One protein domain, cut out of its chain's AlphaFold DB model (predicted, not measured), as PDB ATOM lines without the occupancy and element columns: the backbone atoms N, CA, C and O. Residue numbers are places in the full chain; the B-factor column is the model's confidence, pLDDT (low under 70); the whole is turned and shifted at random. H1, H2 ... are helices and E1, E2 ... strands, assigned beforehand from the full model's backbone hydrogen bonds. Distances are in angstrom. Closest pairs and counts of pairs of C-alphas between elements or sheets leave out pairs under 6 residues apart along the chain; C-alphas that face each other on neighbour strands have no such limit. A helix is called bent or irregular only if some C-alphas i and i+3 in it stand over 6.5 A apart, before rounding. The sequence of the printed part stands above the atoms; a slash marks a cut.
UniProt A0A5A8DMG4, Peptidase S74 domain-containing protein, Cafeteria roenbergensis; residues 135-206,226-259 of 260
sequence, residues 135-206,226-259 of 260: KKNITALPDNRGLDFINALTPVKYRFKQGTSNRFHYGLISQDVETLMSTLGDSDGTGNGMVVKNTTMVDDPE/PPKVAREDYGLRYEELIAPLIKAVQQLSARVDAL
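What this domain is: This is residues 135 to 206 and 226 to 259 of the 260 residues of the protein "Peptidase S74 domain-containing protein" of Cafeteria roenbergensis (UniProt A0A5A8DMG4). This is a loose three-armed model: a long two-stranded ribbon, E3 and E4, makes one end of the long axis, and the helix H3 follows E4 and makes the other. H2 packs at the base of the ribbon near the middle, H1 packs on H3, and the small hairpin of E1 and E2 makes a third, shorter arm to one side. The tail of H3, within residues 253 to 259, sticks out. The printed part has 106 residues with three named helices and four named strands, in the order H1 E1 E2 H2 E3 E4 H3; both two-stranded sheets, E1 - E2 and E3 - E4, are antiparallel, and the class is mixed, helices and strands. The whole is loose, with a radius of gyration of the C-alphas of 17.7 A, and elongated, spanning 63 by 37 by 25 A.

How they stand to each other: Look first at H1, residues 147 to 152, which touches H3, residues 238 to 257, through residues 244 to 252 of H3 alone. Their closest C-alphas are those of Leu 147 and Ala 248, 3.9 A apart, and they run opposite ways at a steep tilt of 57 degrees. Next come E1, residues 156 to 158, and E2, residues 169 to 171, an antiparallel hairpin at 149 degrees, with N 156 and O 171 at 2.8 A. H2, residues 174 to 183, is close to H1 but not clearly touching; the closest C-alphas, those of Ala 152 and Leu 180, are 7.6 A apart. Then find E3, residues 195 to 203, and E4, residues 228 to 236, antiparallel at 156 degrees, with N 200 and O 231 at 2.8 A and N 235 and O 196 at 2.8 A. The closest C-alphas of H2 and E4 are those of Ser 174 and Leu 236, 5.7 A apart; those of H2 and E3 are Ser 174 and Val 195, 6.2 A apart. Among the pairs that are apart are H2 and H3, and E2 and E3. In H1 and H2 every O i to N i+4 pair is within hydrogen-bond range; in H3 13 of 16 are.

Where its parts are: Pass residues 135 to 146, which hold no named element, and find C-alpha 147 at (-42.959, 50.303, 39.468), where H1 begins. H2 is 14.4 A long, E3 25.0 A and E4 25.7 A. H3, 29.4 A long, ends at C-alpha 257 at (-42.606, 64.584, 32.760); it is neither bent nor irregular, but only just: C-alphas 240 and 243 are 6.5 A apart.

The domain as a whole: The two C-alphas farthest apart are those of Pro 226 and Leu 259, at 64.7 A. Residues 207 to 225 are not printed, and C-alphas 206 and 226 are 9.3 A apart across this cut, which lies in the link from E3 to E4. The link from H2 to E3 is long, and within it residues 187 to 191 have pLDDT under 70; the mean pLDDT of the printed part is 89.9.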
ATOM      1  N   LYS A 135     -65.342  49.252  53.225       95.94
ATOM      2  CA  LYS A 135     -63.883  49.240  53.382       95.94
ATOM      3  C   LYS A 135     -63.445  50.094  54.567       95.94
ATOM      4  O   LYS A 135     -64.055  51.104  54.901       95.94
ATOM      5  N   LYS A 136     -62.331  49.700  55.181       96.19
ATOM      6  CA  LYS A 136     -61.671  50.415  56.284       96.19
ATOM      7  C   LYS A 136     -60.180  50.568  55.996       96.19
ATOM      8  O   LYS A 136     -59.657  49.861  55.141       96.19
ATOM      9  N   ASN A 137     -59.510  51.470  56.716       94.44
ATOM     10  CA  ASN A 137     -58.058  51.701  56.625       94.44
ATOM     11  C   ASN A 137     -57.566  52.013  55.197       94.44
ATOM     12  O   ASN A 137     -56.556  51.486  54.743       94.44
ATOM     13  N   ILE A 138     -58.302  52.858  54.469       94.88
ATOM     14  CA  ILE A 138     -57.999  53.183  53.071       94.88
ATOM     15  C   ILE A 138     -56.860  54.213  53.014       94.88
ATOM     16  O   ILE A 138     -57.063  55.376  53.363       94.88
ATOM     17  N   THR A 139     -55.692  53.803  52.522       93.62
ATOM     18  CA  THR A 139     -54.532  54.671  52.256       93.62
ATOM     19  C   THR A 139     -54.062  54.529  50.810       93.62
ATOM     20  O   THR A 139     -54.357  53.536  50.145       93.62
ATOM     21  N   ALA A 140     -53.321  55.521  50.305       93.69
ATOM     22  CA  ALA A 140     -52.664  55.401  49.005       93.69
ATOM     23  C   ALA A 140     -51.617  54.274  49.024       93.69
ATOM     24  O   ALA A 140     -51.007  53.999  50.060       93.69
ATOM     25  N   LEU A 141     -51.406  53.639  47.869       91.62
ATOM     26  CA  LEU A 141     -50.410  52.584  47.722       91.62
ATOM     27  C   LEU A 141     -48.991  53.189  47.816       91.62
ATOM     28  O   LEU A 141     -48.723  54.179  47.120       91.62
ATOM     29  N   PRO A 142     -48.088  52.639  48.654       90.00
ATOM     30  CA  PRO A 142     -46.740  53.179  48.809       90.00
ATOM     31  C   PRO A 142     -45.912  52.993  47.530       90.00
ATOM     32  O   PRO A 142     -46.209  52.142  46.692       90.00
ATOM     33  N   ASP A 143     -44.863  53.800  47.362       87.75
ATOM     34  CA  ASP A 143     -44.122  53.860  46.096       87.75
ATOM     35  C   ASP A 143     -43.426  52.547  45.718       87.75
ATOM     36  O   ASP A 143     -43.402  52.190  44.539       87.75
ATOM     37  N   ASN A 144     -42.956  51.786  46.707       87.31
ATOM     38  CA  ASN A 144     -42.329  50.475  46.511       87.31
ATOM     39  C   ASN A 144     -43.316  49.367  46.090       87.31
ATOM     40  O   ASN A 144     -42.900  48.245  45.825       87.31
ATOM     41  N   ARG A 145     -44.621  49.661  46.024       90.50
ATOM     42  CA  ARG A 145     -45.677  48.747  45.557       90.50
ATOM     43  C   ARG A 145     -46.191  49.101  44.156       90.50
ATOM     44  O   ARG A 145     -47.193  48.547  43.718       90.50
ATOM     45  N   GLY A 146     -45.525  50.029  43.469       93.69
ATOM     46  CA  GLY A 146     -45.762  50.362  42.067       93.69
ATOM     47  C   GLY A 146     -44.699  49.762  41.153       93.69
ATOM     48  O   GLY A 146     -44.572  48.547  41.034       93.69
ATOM     49  N   LEU A 147     -43.929  50.632  40.507       95.62
ATOM     50  CA  LEU A 147     -42.959  50.303  39.468       95.62
ATOM     51  C   LEU A 147     -41.885  49.322  39.939       95.62
ATOM     52  O   LEU A 147     -41.595  48.368  39.225       95.62
ATOM     53  N   ASP A 148     -41.329  49.519  41.135       92.50
ATOM     54  CA  ASP A 148     -40.288  48.635  41.673       92.50
ATOM     55  C   ASP A 148     -40.823  47.214  41.885       92.50
ATOM     56  O   ASP A 148     -40.180  46.242  41.494       92.50
ATOM     57  N   PHE A 149     -42.039  47.094  42.424       93.56
ATOM     58  CA  PHE A 149     -42.715  45.809  42.584       93.56
ATOM     59  C   PHE A 149     -42.997  45.146  41.231       93.56
ATOM     60  O   PHE A 149     -42.644  43.985  41.041       93.56
ATOM     61  N   ILE A 150     -43.580  45.880  40.278       96.06
ATOM     62  CA  ILE A 150     -43.895  45.348  38.945       96.06
ATOM     63  C   ILE A 150     -42.633  44.878  38.213       96.06
ATOM     64  O   ILE A 150     -42.649  43.808  37.610       96.06
ATOM     65  N   ASN A 151     -41.534  45.627  38.302       96.00
ATOM     66  CA  ASN A 151     -40.263  45.257  37.675       96.00
ATOM     67  C   ASN A 151     -39.578  44.060  38.346       96.00
ATOM     68  O   ASN A 151     -38.762  43.398  37.709       96.00
ATOM     69  N   ALA A 152     -39.882  43.790  39.617       95.75
ATOM     70  CA  ALA A 152     -39.334  42.653  40.348       95.75
ATOM     71  C   ALA A 152     -40.116  41.345  40.118       95.75
ATOM     72  O   ALA A 152     -39.615  40.266  40.438       95.75
ATOM     73  N   LEU A 153     -41.330  41.409  39.557       96.25
ATOM     74  CA  LEU A 153     -42.078  40.214  39.168       96.25
ATOM     75  C   LEU A 153     -41.357  39.463  38.041       96.25
ATOM     76  O   LEU A 153     -40.762  40.061  37.150       96.25
ATOM     77  N   THR A 154     -41.463  38.134  38.047       96.69
ATOM     78  CA  THR A 154     -40.894  37.269  37.001       96.69
ATOM     79  C   THR A 154     -42.013  36.589  36.205       96.69
ATOM     80  O   THR A 154     -42.533  35.558  36.636       96.69
ATOM     81  N   PRO A 155     -42.412  37.137  35.041       97.44
ATOM     82  CA  PRO A 155     -43.327  36.469  34.124       97.44
ATOM     83  C   PRO A 155     -42.708  35.185  33.573       97.44
ATOM     84  O   PRO A 155     -41.580  35.177  33.077       97.44
ATOM     85  N   VAL A 156     -43.468  34.095  33.606       98.19
ATOM     86  CA  VAL A 156     -43.026  32.772  33.163       98.19
ATOM     87  C   VAL A 156     -43.968  32.180  32.122       98.19
ATOM     88  O   VAL A 156     -45.135  32.560  31.996       98.19
ATOM     89  N   LYS A 157     -43.456  31.189  31.389       97.62
ATOM     90  CA  LYS A 157     -44.235  30.315  30.511       97.62
ATOM     91  C   LYS A 157     -44.180  28.890  31.054       97.62
ATOM     92  O   LYS A 157     -43.089  28.368  31.265       97.62
ATOM     93  N   TYR A 158     -45.324  28.240  31.229       95.00
ATOM     94  CA  TYR A 158     -45.399  26.914  31.848       95.00
ATOM     95  C   TYR A 158     -46.456  26.015  31.199       95.00
ATOM     96  O   TYR A 158     -47.263  26.447  30.378       95.00
ATOM     97  N   ARG A 159     -46.437  24.730  31.562       91.75
ATOM     98  CA  ARG A 159     -47.501  23.755  31.290       91.75
ATOM     99  C   ARG A 159     -47.908  23.116  32.611       91.75
ATOM    100  O   ARG A 159     -47.060  22.899  33.474       91.75
ATOM    101  N   PHE A 160     -49.183  22.782  32.765       88.31
ATOM    102  CA  PHE A 160     -49.629  22.021  33.929       88.31
ATOM    103  C   PHE A 160     -49.153  20.569  33.834       88.31
ATOM    104  O   PHE A 160     -49.361  19.924  32.808       88.31
ATOM    105  N   LYS A 161     -48.580  20.031  34.923       87.50
ATOM    106  CA  LYS A 161     -48.160  18.618  35.004       87.50
ATOM    107  C   LYS A 161     -49.320  17.649  34.734       87.50
ATOM    108  O   LYS A 161     -49.127  16.636  34.079       87.50
ATOM    109  N   GLN A 162     -50.518  17.987  35.215       84.50
ATOM    110  CA  GLN A 162     -51.756  17.219  35.018       84.50
ATOM    111  C   GLN A 162     -52.715  17.888  34.008       84.50
ATOM    112  O   GLN A 162     -53.923  17.678  34.050       84.50
ATOM    113  N   GLY A 163     -52.201  18.739  33.111       79.50
ATOM    114  CA  GLY A 163     -53.014  19.412  32.094       79.50
ATOM    115  C   GLY A 163     -53.224  18.549  30.850       79.50
ATOM    116  O   GLY A 163     -52.274  17.992  30.313       79.50
ATOM    117  N   THR A 164     -54.452  18.496  30.331       83.44
ATOM    118  CA  THR A 164     -54.783  17.709  29.127       83.44
ATOM    119  C   THR A 164     -54.577  18.462  27.810       83.44
ATOM    120  O   THR A 164     -54.531  17.846  26.751       83.44
ATOM    121  N   SER A 165     -54.438  19.791  27.843       88.00
ATOM    122  CA  SER A 165     -54.342  20.615  26.627       88.00
ATOM    123  C   SER A 165     -52.953  20.596  25.972       88.00
ATOM    124  O   SER A 165     -52.836  20.939  24.797       88.00
ATOM    125  N   ASN A 166     -51.899  20.267  26.734       88.56
ATOM    126  CA  ASN A 166     -50.477  20.428  26.374       88.56
ATOM    127  C   ASN A 166     -50.091  21.844  25.868       88.56
ATOM    128  O   ASN A 166     -49.030  22.060  25.268       88.56
ATOM    129  N   ARG A 167     -50.947  22.843  26.113       91.69
ATOM    130  CA  ARG A 167     -50.714  24.237  25.726       91.69
ATOM    131  C   ARG A 167     -49.780  24.904  26.720       91.69
ATOM    132  O   ARG A 167     -49.797  24.591  27.907       91.69
ATOM    133  N   PHE A 168     -48.969  25.831  26.221       94.94
ATOM    134  CA  PHE A 168     -48.256  26.745  27.099       94.94
ATOM    135  C   PHE A 168     -49.222  27.787  27.658       94.94
ATOM    136  O   PHE A 168     -50.071  28.310  26.938       94.94
ATOM    137  N   HIS A 169     -49.045  28.083  28.936       95.38
ATOM    138  CA  HIS A 169     -49.695  29.156  29.668       95.38
ATOM    139  C   HIS A 169     -48.642  30.200  30.043       95.38
ATOM    140  O   HIS A 169     -47.460  29.868  30.169       95.38
ATOM    141  N   TYR A 170     -49.075  31.444  30.219       97.69
ATOM    142  CA  TYR A 170     -48.238  32.559  30.651       97.69
ATOM    143  C   TYR A 170     -48.799  33.115  31.951       97.69
ATOM    144  O   TYR A 170     -50.017  33.189  32.106       97.69
ATOM    145  N   GLY A 171     -47.923  33.486  32.876       96.88
ATOM    146  CA  GLY A 171     -48.343  34.001  34.171       96.88
ATOM    147  C   GLY A 171     -47.177  34.170  35.131       96.88
ATOM    148  O   GLY A 171     -46.045  34.388  34.712       96.88
ATOM    149  N   LEU A 172     -47.479  34.050  36.415       97.50
ATOM    150  CA  LEU A 172     -46.563  34.151  37.544       97.50
ATOM    151  C   LEU A 172     -46.640  32.868  38.380       97.50
ATOM    152  O   LEU A 172     -47.652  32.161  38.358       97.50
ATOM    153  N   ILE A 173     -45.585  32.591  39.144       96.62
ATOM    154  CA  ILE A 173     -45.567  31.526  40.151       96.62
ATOM    155  C   ILE A 173     -45.910  32.137  41.512       96.62
ATOM    156  O   ILE A 173     -45.234  33.055  41.968       96.62
ATOM    157  N   SER A 174     -46.965  31.645  42.166       94.38
ATOM    158  CA  SER A 174     -47.471  32.226  43.419       94.38
ATOM    159  C   SER A 174     -46.433  32.246  44.546       94.38
ATOM    160  O   SER A 174     -46.385  33.216  45.293       94.38
ATOM    161  N   GLN A 175     -45.595  31.212  44.659       93.50
ATOM    162  CA  GLN A 175     -44.524  31.140  45.661       93.50
ATOM    163  C   GLN A 175     -43.439  32.207  45.438       93.50
ATOM    164  O   GLN A 175     -42.935  32.793  46.397       93.50
ATOM    165  N   ASP A 176     -43.110  32.500  44.177       94.94
ATOM    166  CA  ASP A 176     -42.134  33.540  43.835       94.94
ATOM    167  C   ASP A 176     -42.702  34.925  44.174       94.94
ATOM    168  O   ASP A 176     -42.010  35.757  44.760       94.94
ATOM    169  N   VAL A 177     -43.991  35.151  43.876       93.56
ATOM    170  CA  VAL A 177     -44.697  36.386  44.258       93.56
ATOM    171  C   VAL A 177     -44.728  36.544  45.775       93.56
ATOM    172  O   VAL A 177     -44.429  37.622  46.275       93.56
ATOM    173  N   GLU A 178     -45.036  35.489  46.528       91.12
ATOM    174  CA  GLU A 178     -44.999  35.541  47.991       91.12
ATOM    175  C   GLU A 178     -43.606  35.891  48.525       91.12
ATOM    176  O   GLU A 178     -43.470  36.742  49.410       91.12
ATOM    177  N   THR A 179     -42.570  35.247  47.987       91.31
ATOM    178  CA  THR A 179     -41.186  35.504  48.396       91.31
ATOM    179  C   THR A 179     -40.835  36.972  48.156       91.31
ATOM    180  O   THR A 179     -40.267  37.625  49.029       91.31
ATOM    181  N   LEU A 180     -41.243  37.529  47.012       91.12
ATOM    182  CA  LEU A 180     -41.074  38.948  46.705       91.12
ATOM    183  C   LEU A 180     -41.862  39.860  47.660       91.12
ATOM    184  O   LEU A 180     -41.360  40.893  48.091       91.12
ATOM    185  N   MET A 181     -43.094  39.501  48.020       87.06
ATOM    186  CA  MET A 181     -43.873  40.288  48.981       87.06
ATOM    187  C   MET A 181     -43.185  40.322  50.351       87.06
ATOM    188  O   MET A 181     -43.082  41.399  50.946       87.06
ATOM    189  N   SER A 182     -42.642  39.182  50.791       85.81
ATOM    190  CA  SER A 182     -41.857  39.063  52.025       85.81
ATOM    191  C   SER A 182     -40.622  39.966  52.018       85.81
ATOM    192  O   SER A 182     -40.380  40.682  52.990       85.81
ATOM    193  N   THR A 183     -39.857  40.000  50.918       85.44
ATOM    194  CA  THR A 183     -38.664  40.865  50.813       85.44
ATOM    195  C   THR A 183     -39.009  42.354  50.775       85.44
ATOM    196  O   THR A 183     -38.212  43.178  51.218       85.44
ATOM    197  N   LEU A 184     -40.213  42.706  50.315       81.31
ATOM    198  CA  LEU A 184     -40.743  44.074  50.306       81.31
ATOM    199  C   LEU A 184     -41.467  44.469  51.609       81.31
ATOM    200  O   LEU A 184     -42.167  45.485  51.641       81.31
ATOM    201  N   GLY A 185     -41.285  43.695  52.683       76.00
ATOM    202  CA  GLY A 185     -41.745  44.036  54.031       76.00
ATOM    203  C   GLY A 185     -43.119  43.488  54.416       76.00
ATOM    204  O   GLY A 185     -43.675  43.937  55.412       76.00
ATOM    205  N   ASP A 186     -43.672  42.538  53.658       74.81
ATOM    206  CA  ASP A 186     -44.873  41.773  54.033       74.81
ATOM    207  C   ASP A 186     -44.478  40.371  54.521       74.81
ATOM    208  O   ASP A 186     -44.769  39.354  53.894       74.81
ATOM    209  N   SER A 187     -43.686  40.336  55.595       64.31
ATOM    210  CA  SER A 187     -43.001  39.127  56.071       64.31
ATOM    211  C   SER A 187     -43.905  38.109  56.764       64.31
ATOM    212  O   SER A 187     -43.479  36.977  56.968       64.31
ATOM    213  N   ASP A 188     -45.114  38.496  57.177       57.16
ATOM    214  CA  ASP A 188     -46.045  37.595  57.865       57.16
ATOM    215  C   ASP A 188     -47.051  36.920  56.916       57.16
ATOM    216  O   ASP A 188     -47.810  36.056  57.353       57.16
ATOM    217  N   GLY A 189     -47.054  37.278  55.623       57.53
ATOM    218  CA  GLY A 189     -47.990  36.741  54.632       57.53
ATOM    219  C   GLY A 189     -49.458  37.098  54.904       57.53
ATOM    220  O   GLY A 189     -50.349  36.587  54.227       57.53
ATOM    221  N   THR A 190     -49.725  37.964  55.887       58.53
ATOM    222  CA  THR A 190     -51.065  38.431  56.261       58.53
ATOM    223  C   THR A 190     -51.370  39.822  55.711       58.53
ATOM    224  O   THR A 190     -52.528  40.245  55.726       58.53
ATOM    225  N   GLY A 191     -50.362  40.529  55.186       62.00
ATOM    226  CA  GLY A 191     -50.487  41.899  54.696       62.00
ATOM    227  C   GLY A 191     -51.092  42.051  53.299       62.00
ATOM    228  O   GLY A 191     -51.409  43.180  52.913       62.00
ATOM    229  N   ASN A 192     -51.313  40.969  52.537       73.81
ATOM    230  CA  ASN A 192     -51.926  41.062  51.210       73.81
ATOM    231  C   ASN A 192     -52.857  39.888  50.861       73.81
ATOM    232  O   ASN A 192     -52.609  38.739  51.206       73.81
ATOM    233  N   GLY A 193     -53.924  40.185  50.112       84.38
ATOM    234  CA  GLY A 193     -54.869  39.185  49.601       84.38
ATOM    235  C   GLY A 193     -54.490  38.577  48.244       84.38
ATOM    236  O   GLY A 193     -55.304  37.854  47.670       84.38
ATOM    237  N   MET A 194     -53.306  38.887  47.703       90.50
ATOM    238  CA  MET A 194     -52.904  38.520  46.341       90.50
ATOM    239  C   MET A 194     -52.526  37.042  46.238       90.50
ATOM    240  O   MET A 194     -52.949  36.367  45.296       90.50
ATOM    241  N   VAL A 195     -51.760  36.526  47.204       90.31
ATOM    242  CA  VAL A 195     -51.423  35.100  47.301       90.31
ATOM    243  C   VAL A 195     -52.401  34.422  48.253       90.31
ATOM    244  O   VAL A 195     -52.575  34.841  49.391       90.31
ATOM    245  N   VAL A 196     -53.045  33.354  47.787       88.19
ATOM    246  CA  VAL A 196     -53.964  32.553  48.602       88.19
ATOM    247  C   VAL A 196     -53.318  31.207  48.872       88.19
ATOM    248  O   VAL A 196     -53.012  30.472  47.932       88.19
ATOM    249  N   LYS A 197     -53.155  30.867  50.149       86.50
ATOM    250  CA  LYS A 197     -52.740  29.532  50.579       86.50
ATOM    251  C   LYS A 197     -53.922  28.782  51.143       86.50
ATOM    252  O   LYS A 197     -54.630  29.288  52.010       86.50
ATOM    253  N   ASN A 198     -54.104  27.558  50.678       83.69
ATOM    254  CA  ASN A 198     -55.012  26.631  51.318       83.69
ATOM    255  C   ASN A 198     -54.236  25.430  51.850       83.69
ATOM    256  O   ASN A 198     -53.729  24.622  51.071       83.69
ATOM    257  N   THR A 199     -54.213  25.287  53.170       82.44
ATOM    258  CA  THR A 199     -53.597  24.147  53.844       82.44
ATOM    259  C   THR A 199     -54.630  23.043  54.033       82.44
ATOM    260  O   THR A 199     -55.617  23.203  54.747       82.44
ATOM    261  N   THR A 200     -54.410  21.902  53.388       80.69
ATOM    262  CA  THR A 200     -55.156  20.664  53.631       80.69
ATOM    263  C   THR A 200     -54.310  19.692  54.432       80.69
ATOM    264  O   THR A 200     -53.146  19.485  54.108       80.69
ATOM    265  N   MET A 201     -54.907  19.059  55.436       82.62
ATOM    266  CA  MET A 201     -54.284  17.963  56.171       82.62
ATOM    267  C   MET A 201     -54.510  16.659  55.400       82.62
ATOM    268  O   MET A 201     -55.640  16.176  55.311       82.62
ATOM    269  N   VAL A 202     -53.453  16.116  54.800       84.19
ATOM    270  CA  VAL A 202     -53.480  14.852  54.046       84.19
ATOM    271  C   VAL A 202     -52.781  13.759  54.842       84.19
ATOM    272  O   VAL A 202     -51.981  14.075  55.713       84.19
ATOM    273  N   ASP A 203     -53.098  12.489  54.586       89.75
ATOM    274  CA  ASP A 203     -52.304  11.394  55.158       89.75
ATOM    275  C   ASP A 203     -50.848  11.540  54.723       89.75
ATOM    276  O   ASP A 203     -50.581  11.855  53.560       89.75
ATOM    277  N   ASP A 204     -49.933  11.351  55.669       87.19
ATOM    278  CA  ASP A 204     -48.505  11.356  55.392       87.19
ATOM    279  C   ASP A 204     -48.170  10.266  54.359       87.19
ATOM    280  O   ASP A 204     -48.341   9.078  54.652       87.19
ATOM    281  N   PRO A 205     -47.725  10.635  53.141       82.69
ATOM    282  CA  PRO A 205     -47.418   9.662  52.101       82.69
ATOM    283  C   PRO A 205     -46.196   8.799  52.439       82.69
ATOM    284  O   PRO A 205     -46.002   7.767  51.799       82.69
ATOM    285  N   GLU A 206     -45.375   9.214  53.407       88.69
ATOM    286  CA  GLU A 206     -44.188   8.487  53.859       88.69
ATOM    287  C   GLU A 206     -44.461   7.629  55.102       88.69
ATOM    288  O   GLU A 206     -43.592   6.867  55.532       88.69
ATOM    289  N   PRO A 226     -52.763   6.892  59.692       88.88
ATOM    290  CA  PRO A 226     -51.609   7.713  59.356       88.88
ATOM    291  C   PRO A 226     -51.707   9.105  60.004       88.88
ATOM    292  O   PRO A 226     -52.800   9.689  60.048       88.88
ATOM    293  N   PRO A 227     -50.592   9.670  60.499       90.38
ATOM    294  CA  PRO A 227     -50.556  11.058  60.907       90.38
ATOM    295  C   PRO A 227     -50.869  11.931  59.693       90.38
ATOM    296  O   PRO A 227     -50.518  11.616  58.554       90.38
ATOM    297  N   LYS A 228     -51.553  13.045  59.943       89.38
ATOM    298  CA  LYS A 228     -51.840  14.013  58.891       89.38
ATOM    299  C   LYS A 228     -50.689  15.007  58.768       89.38
ATOM    300  O   LYS A 228     -50.258  15.572  59.771       89.38
ATOM    301  N   VAL A 229     -50.258  15.275  57.540       86.94
ATOM    302  CA  VAL A 229     -49.286  16.318  57.197       86.94
ATOM    303  C   VAL A 229     -49.953  17.443  56.414       86.94
ATOM    304  O   VAL A 229     -50.923  17.243  55.677       86.94
ATOM    305  N   ALA A 230     -49.429  18.652  56.587       83.12
ATOM    306  CA  ALA A 230     -49.907  19.826  55.881       83.12
ATOM    307  C   ALA A 230     -49.468  19.779  54.412       83.12
ATOM    308  O   ALA A 230     -48.282  19.727  54.095       83.12
ATOM    309  N   ARG A 231     -50.442  19.855  53.509       81.81
ATOM    310  CA  ARG A 231     -50.241  20.117  52.088       81.81
ATOM    311  C   ARG A 231     -50.808  21.487  51.758       81.81
ATOM    312  O   ARG A 231     -51.980  21.744  52.018       81.81
ATOM    313  N   GLU A 232     -49.997  22.330  51.138       85.12
ATOM    314  CA  GLU A 232     -50.397  23.674  50.735       85.12
ATOM    315  C   GLU A 232     -50.660  23.740  49.231       85.12
ATOM    316  O   GLU A 232     -49.781  23.456  48.415       85.12
ATOM    317  N   ASP A 233     -51.869  24.153  48.863       85.81
ATOM    318  CA  ASP A 233     -52.190  24.544  47.497       85.81
ATOM    319  C   ASP A 233     -52.143  26.079  47.401       85.81
ATOM    320  O   ASP A 233     -52.832  26.784  48.146       85.81
ATOM    321  N   TYR A 234     -51.326  26.591  46.478       90.88
ATOM    322  CA  TYR A 234     -51.139  28.023  46.242       90.88
ATOM    323  C   TYR A 234     -52.017  28.513  45.086       90.88
ATOM    324  O   TYR A 234     -52.136  27.851  44.052       90.88
ATOM    325  N   GLY A 235     -52.588  29.704  45.247       91.38
ATOM    326  CA  GLY A 235     -53.305  30.444  44.213       91.38
ATOM    327  C   GLY A 235     -52.859  31.904  44.149       91.38
ATOM    328  O   GLY A 235     -52.293  32.436  45.103       91.38
ATOM    329  N   LEU A 236     -53.113  32.555  43.012       93.69
ATOM    330  CA  LEU A 236     -52.845  33.980  42.804       93.69
ATOM    331  C   LEU A 236     -54.115  34.688  42.322       93.69
ATOM    332  O   LEU A 236     -54.749  34.223  41.375       93.69
ATOM    333  N   ARG A 237     -54.458  35.820  42.943       93.81
ATOM    334  CA  ARG A 237     -55.512  36.735  42.483       93.81
ATOM    335  C   ARG A 237     -54.894  37.770  41.550       93.81
ATOM    336  O   ARG A 237     -54.321  38.756  42.005       93.81
ATOM    337  N   TYR A 238     -54.959  37.523  40.245       94.56
ATOM    338  CA  TYR A 238     -54.326  38.396  39.250       94.56
ATOM    339  C   TYR A 238     -54.934  39.803  39.228       94.56
ATOM    340  O   TYR A 238     -54.247  40.766  38.906       94.56
ATOM    341  N   GLU A 239     -56.199  39.943  39.607       94.62
ATOM    342  CA  GLU A 239     -56.912  41.217  39.670       94.62
ATOM    343  C   GLU A 239     -56.301  42.173  40.707       94.62
ATOM    344  O   GLU A 239     -56.314  43.388  40.508       94.62
ATOM    345  N   GLU A 240     -55.679  41.642  41.765       93.81
ATOM    346  CA  GLU A 240     -54.980  42.437  42.787       93.81
ATOM    347  C   GLU A 240     -53.703  43.107  42.235       93.81
ATOM    348  O   GLU A 240     -53.186  44.046  42.837       93.81
ATOM    349  N   LEU A 241     -53.195  42.685  41.065       94.56
ATOM    350  CA  LEU A 241     -52.056  43.327  40.391       94.56
ATOM    351  C   LEU A 241     -52.446  44.611  39.646       94.56
ATOM    352  O   LEU A 241     -51.567  45.402  39.301       94.56
ATOM    353  N   ILE A 242     -53.740  44.857  39.415       95.94
ATOM    354  CA  ILE A 242     -54.207  46.024  38.650       95.94
ATOM    355  C   ILE A 242     -53.817  47.331  39.352       95.94
ATOM    356  O   ILE A 242     -53.324  48.252  38.704       95.94
ATOM    357  N   ALA A 243     -53.988  47.423  40.674       95.50
ATOM    358  CA  ALA A 243     -53.638  48.633  41.420       95.50
ATOM    359  C   ALA A 243     -52.117  48.921  41.421       95.50
ATOM    360  O   ALA A 243     -51.741  50.048  41.084       95.50
ATOM    361  N   PRO A 244     -51.229  47.943  41.701       95.50
ATOM    362  CA  PRO A 244     -49.788  48.083  41.483       95.50
ATOM    363  C   PRO A 244     -49.401  48.497  40.058       95.50
ATOM    364  O   PRO A 244     -48.557  49.377  39.892       95.50
ATOM    365  N   LEU A 245     -50.042  47.928  39.029       97.62
ATOM    366  CA  LEU A 245     -49.805  48.305  37.630       97.62
ATOM    367  C   LEU A 245     -50.179  49.769  37.362       97.62
ATOM    368  O   LEU A 245     -49.393  50.498  36.761       97.62
ATOM    369  N   ILE A 246     -51.334  50.231  37.850       98.31
ATOM    370  CA  ILE A 246     -51.743  51.641  37.734       98.31
ATOM    371  C   ILE A 246     -50.722  52.552  38.425       98.31
ATOM    372  O   ILE A 246     -50.289  53.546  37.841       98.31
ATOM    373  N   LYS A 247     -50.297  52.207  39.647       97.44
ATOM    374  CA  LYS A 247     -49.290  52.974  40.394       97.44
ATOM    375  C   LYS A 247     -47.949  53.018  39.655       97.44
ATOM    376  O   LYS A 247     -47.329  54.078  39.597       97.44
ATOM    377  N   ALA A 248     -47.522  51.904  39.062       98.06
ATOM    378  CA  ALA A 248     -46.314  51.840  38.244       98.06
ATOM    379  C   ALA A 248     -46.394  52.779  37.034       98.06
ATOM    380  O   ALA A 248     -45.457  53.534  36.786       98.06
ATOM    381  N   VAL A 249     -47.529  52.793  36.323       98.38
ATOM    382  CA  VAL A 249     -47.759  53.706  35.191       98.38
ATOM    383  C   VAL A 249     -47.721  55.165  35.645       98.38
ATOM    384  O   VAL A 249     -47.034  55.965  35.023       98.38
ATOM    385  N   GLN A 250     -48.373  55.511  36.760       98.25
ATOM    386  CA  GLN A 250     -48.329  56.869  37.321       98.25
ATOM    387  C   GLN A 250     -46.898  57.319  37.650       98.25
ATOM    388  O   GLN A 250     -46.521  58.453  37.366       98.25
ATOM    389  N   GLN A 251     -46.090  56.431  38.232       97.69
ATOM    390  CA  GLN A 251     -44.687  56.716  38.536       97.69
ATOM    391  C   GLN A 251     -43.839  56.866  37.271       97.69
ATOM    392  O   GLN A 251     -42.962  57.724  37.232       97.69
ATOM    393  N   LEU A 252     -44.093  56.055  36.241       97.94
ATOM    394  CA  LEU A 252     -43.430  56.194  34.946       97.94
ATOM    395  C   LEU A 252     -43.782  57.528  34.283       97.94
ATOM    396  O   LEU A 252     -42.865  58.225  33.865       97.94
ATOM    397  N   SER A 253     -45.062  57.913  34.252       98.06
ATOM    398  CA  SER A 253     -45.496  59.214  33.727       98.06
ATOM    399  C   SER A 253     -44.790  60.368  34.436       98.06
ATOM    400  O   SER A 253     -44.160  61.181  33.775       98.06
ATOM    401  N   ALA A 254     -44.759  60.370  35.772       97.31
ATOM    402  CA  ALA A 254     -44.068  61.414  36.531       97.31
ATOM    403  C   ALA A 254     -42.554  61.484  36.248       97.31
ATOM    404  O   ALA A 254     -41.966  62.561  36.295       97.31
ATOM    405  N   ARG A 255     -41.900  60.346  35.967       96.94
ATOM    406  CA  ARG A 255     -40.480  60.324  35.576       96.94
ATOM    407  C   ARG A 255     -40.265  60.880  34.173       96.94
ATOM    408  O   ARG A 255     -39.256  61.535  33.962       96.94
ATOM    409  N   VAL A 256     -41.172  60.599  33.238       97.88
ATOM    410  CA  VAL A 256     -41.114  61.145  31.876       97.88
ATOM    411  C   VAL A 256     -41.320  62.656  31.904       97.88
ATOM    412  O   VAL A 256     -40.476  63.367  31.377       97.88
ATOM    413  N   ASP A 257     -42.335  63.146  32.618       97.44
ATOM    414  CA  ASP A 257     -42.606  64.584  32.760       97.44
ATOM    415  C   ASP A 257     -41.421  65.348  33.378       97.44
ATOM    416  O   ASP A 257     -41.228  66.528  33.115       97.44
ATOM    417  N   ALA A 258     -40.620  64.687  34.220       96.94
ATOM    418  CA  ALA A 258     -39.419  65.273  34.815       96.94
ATOM    419  C   ALA A 258     -38.195  65.279  33.876       96.94
ATOM    420  O   ALA A 258     -37.184  65.902  34.206       96.94
ATOM    421  N   LEU A 259     -38.247  64.535  32.768       96.25
ATOM    422  CA  LEU A 259     -37.194  64.459  31.752       96.25
ATOM    423  C   LEU A 259     -37.458  65.380  30.548       96.25
ATOM    424  O   LEU A 259     -36.514  65.637  29.796       96.25
TER     425      LEU A 259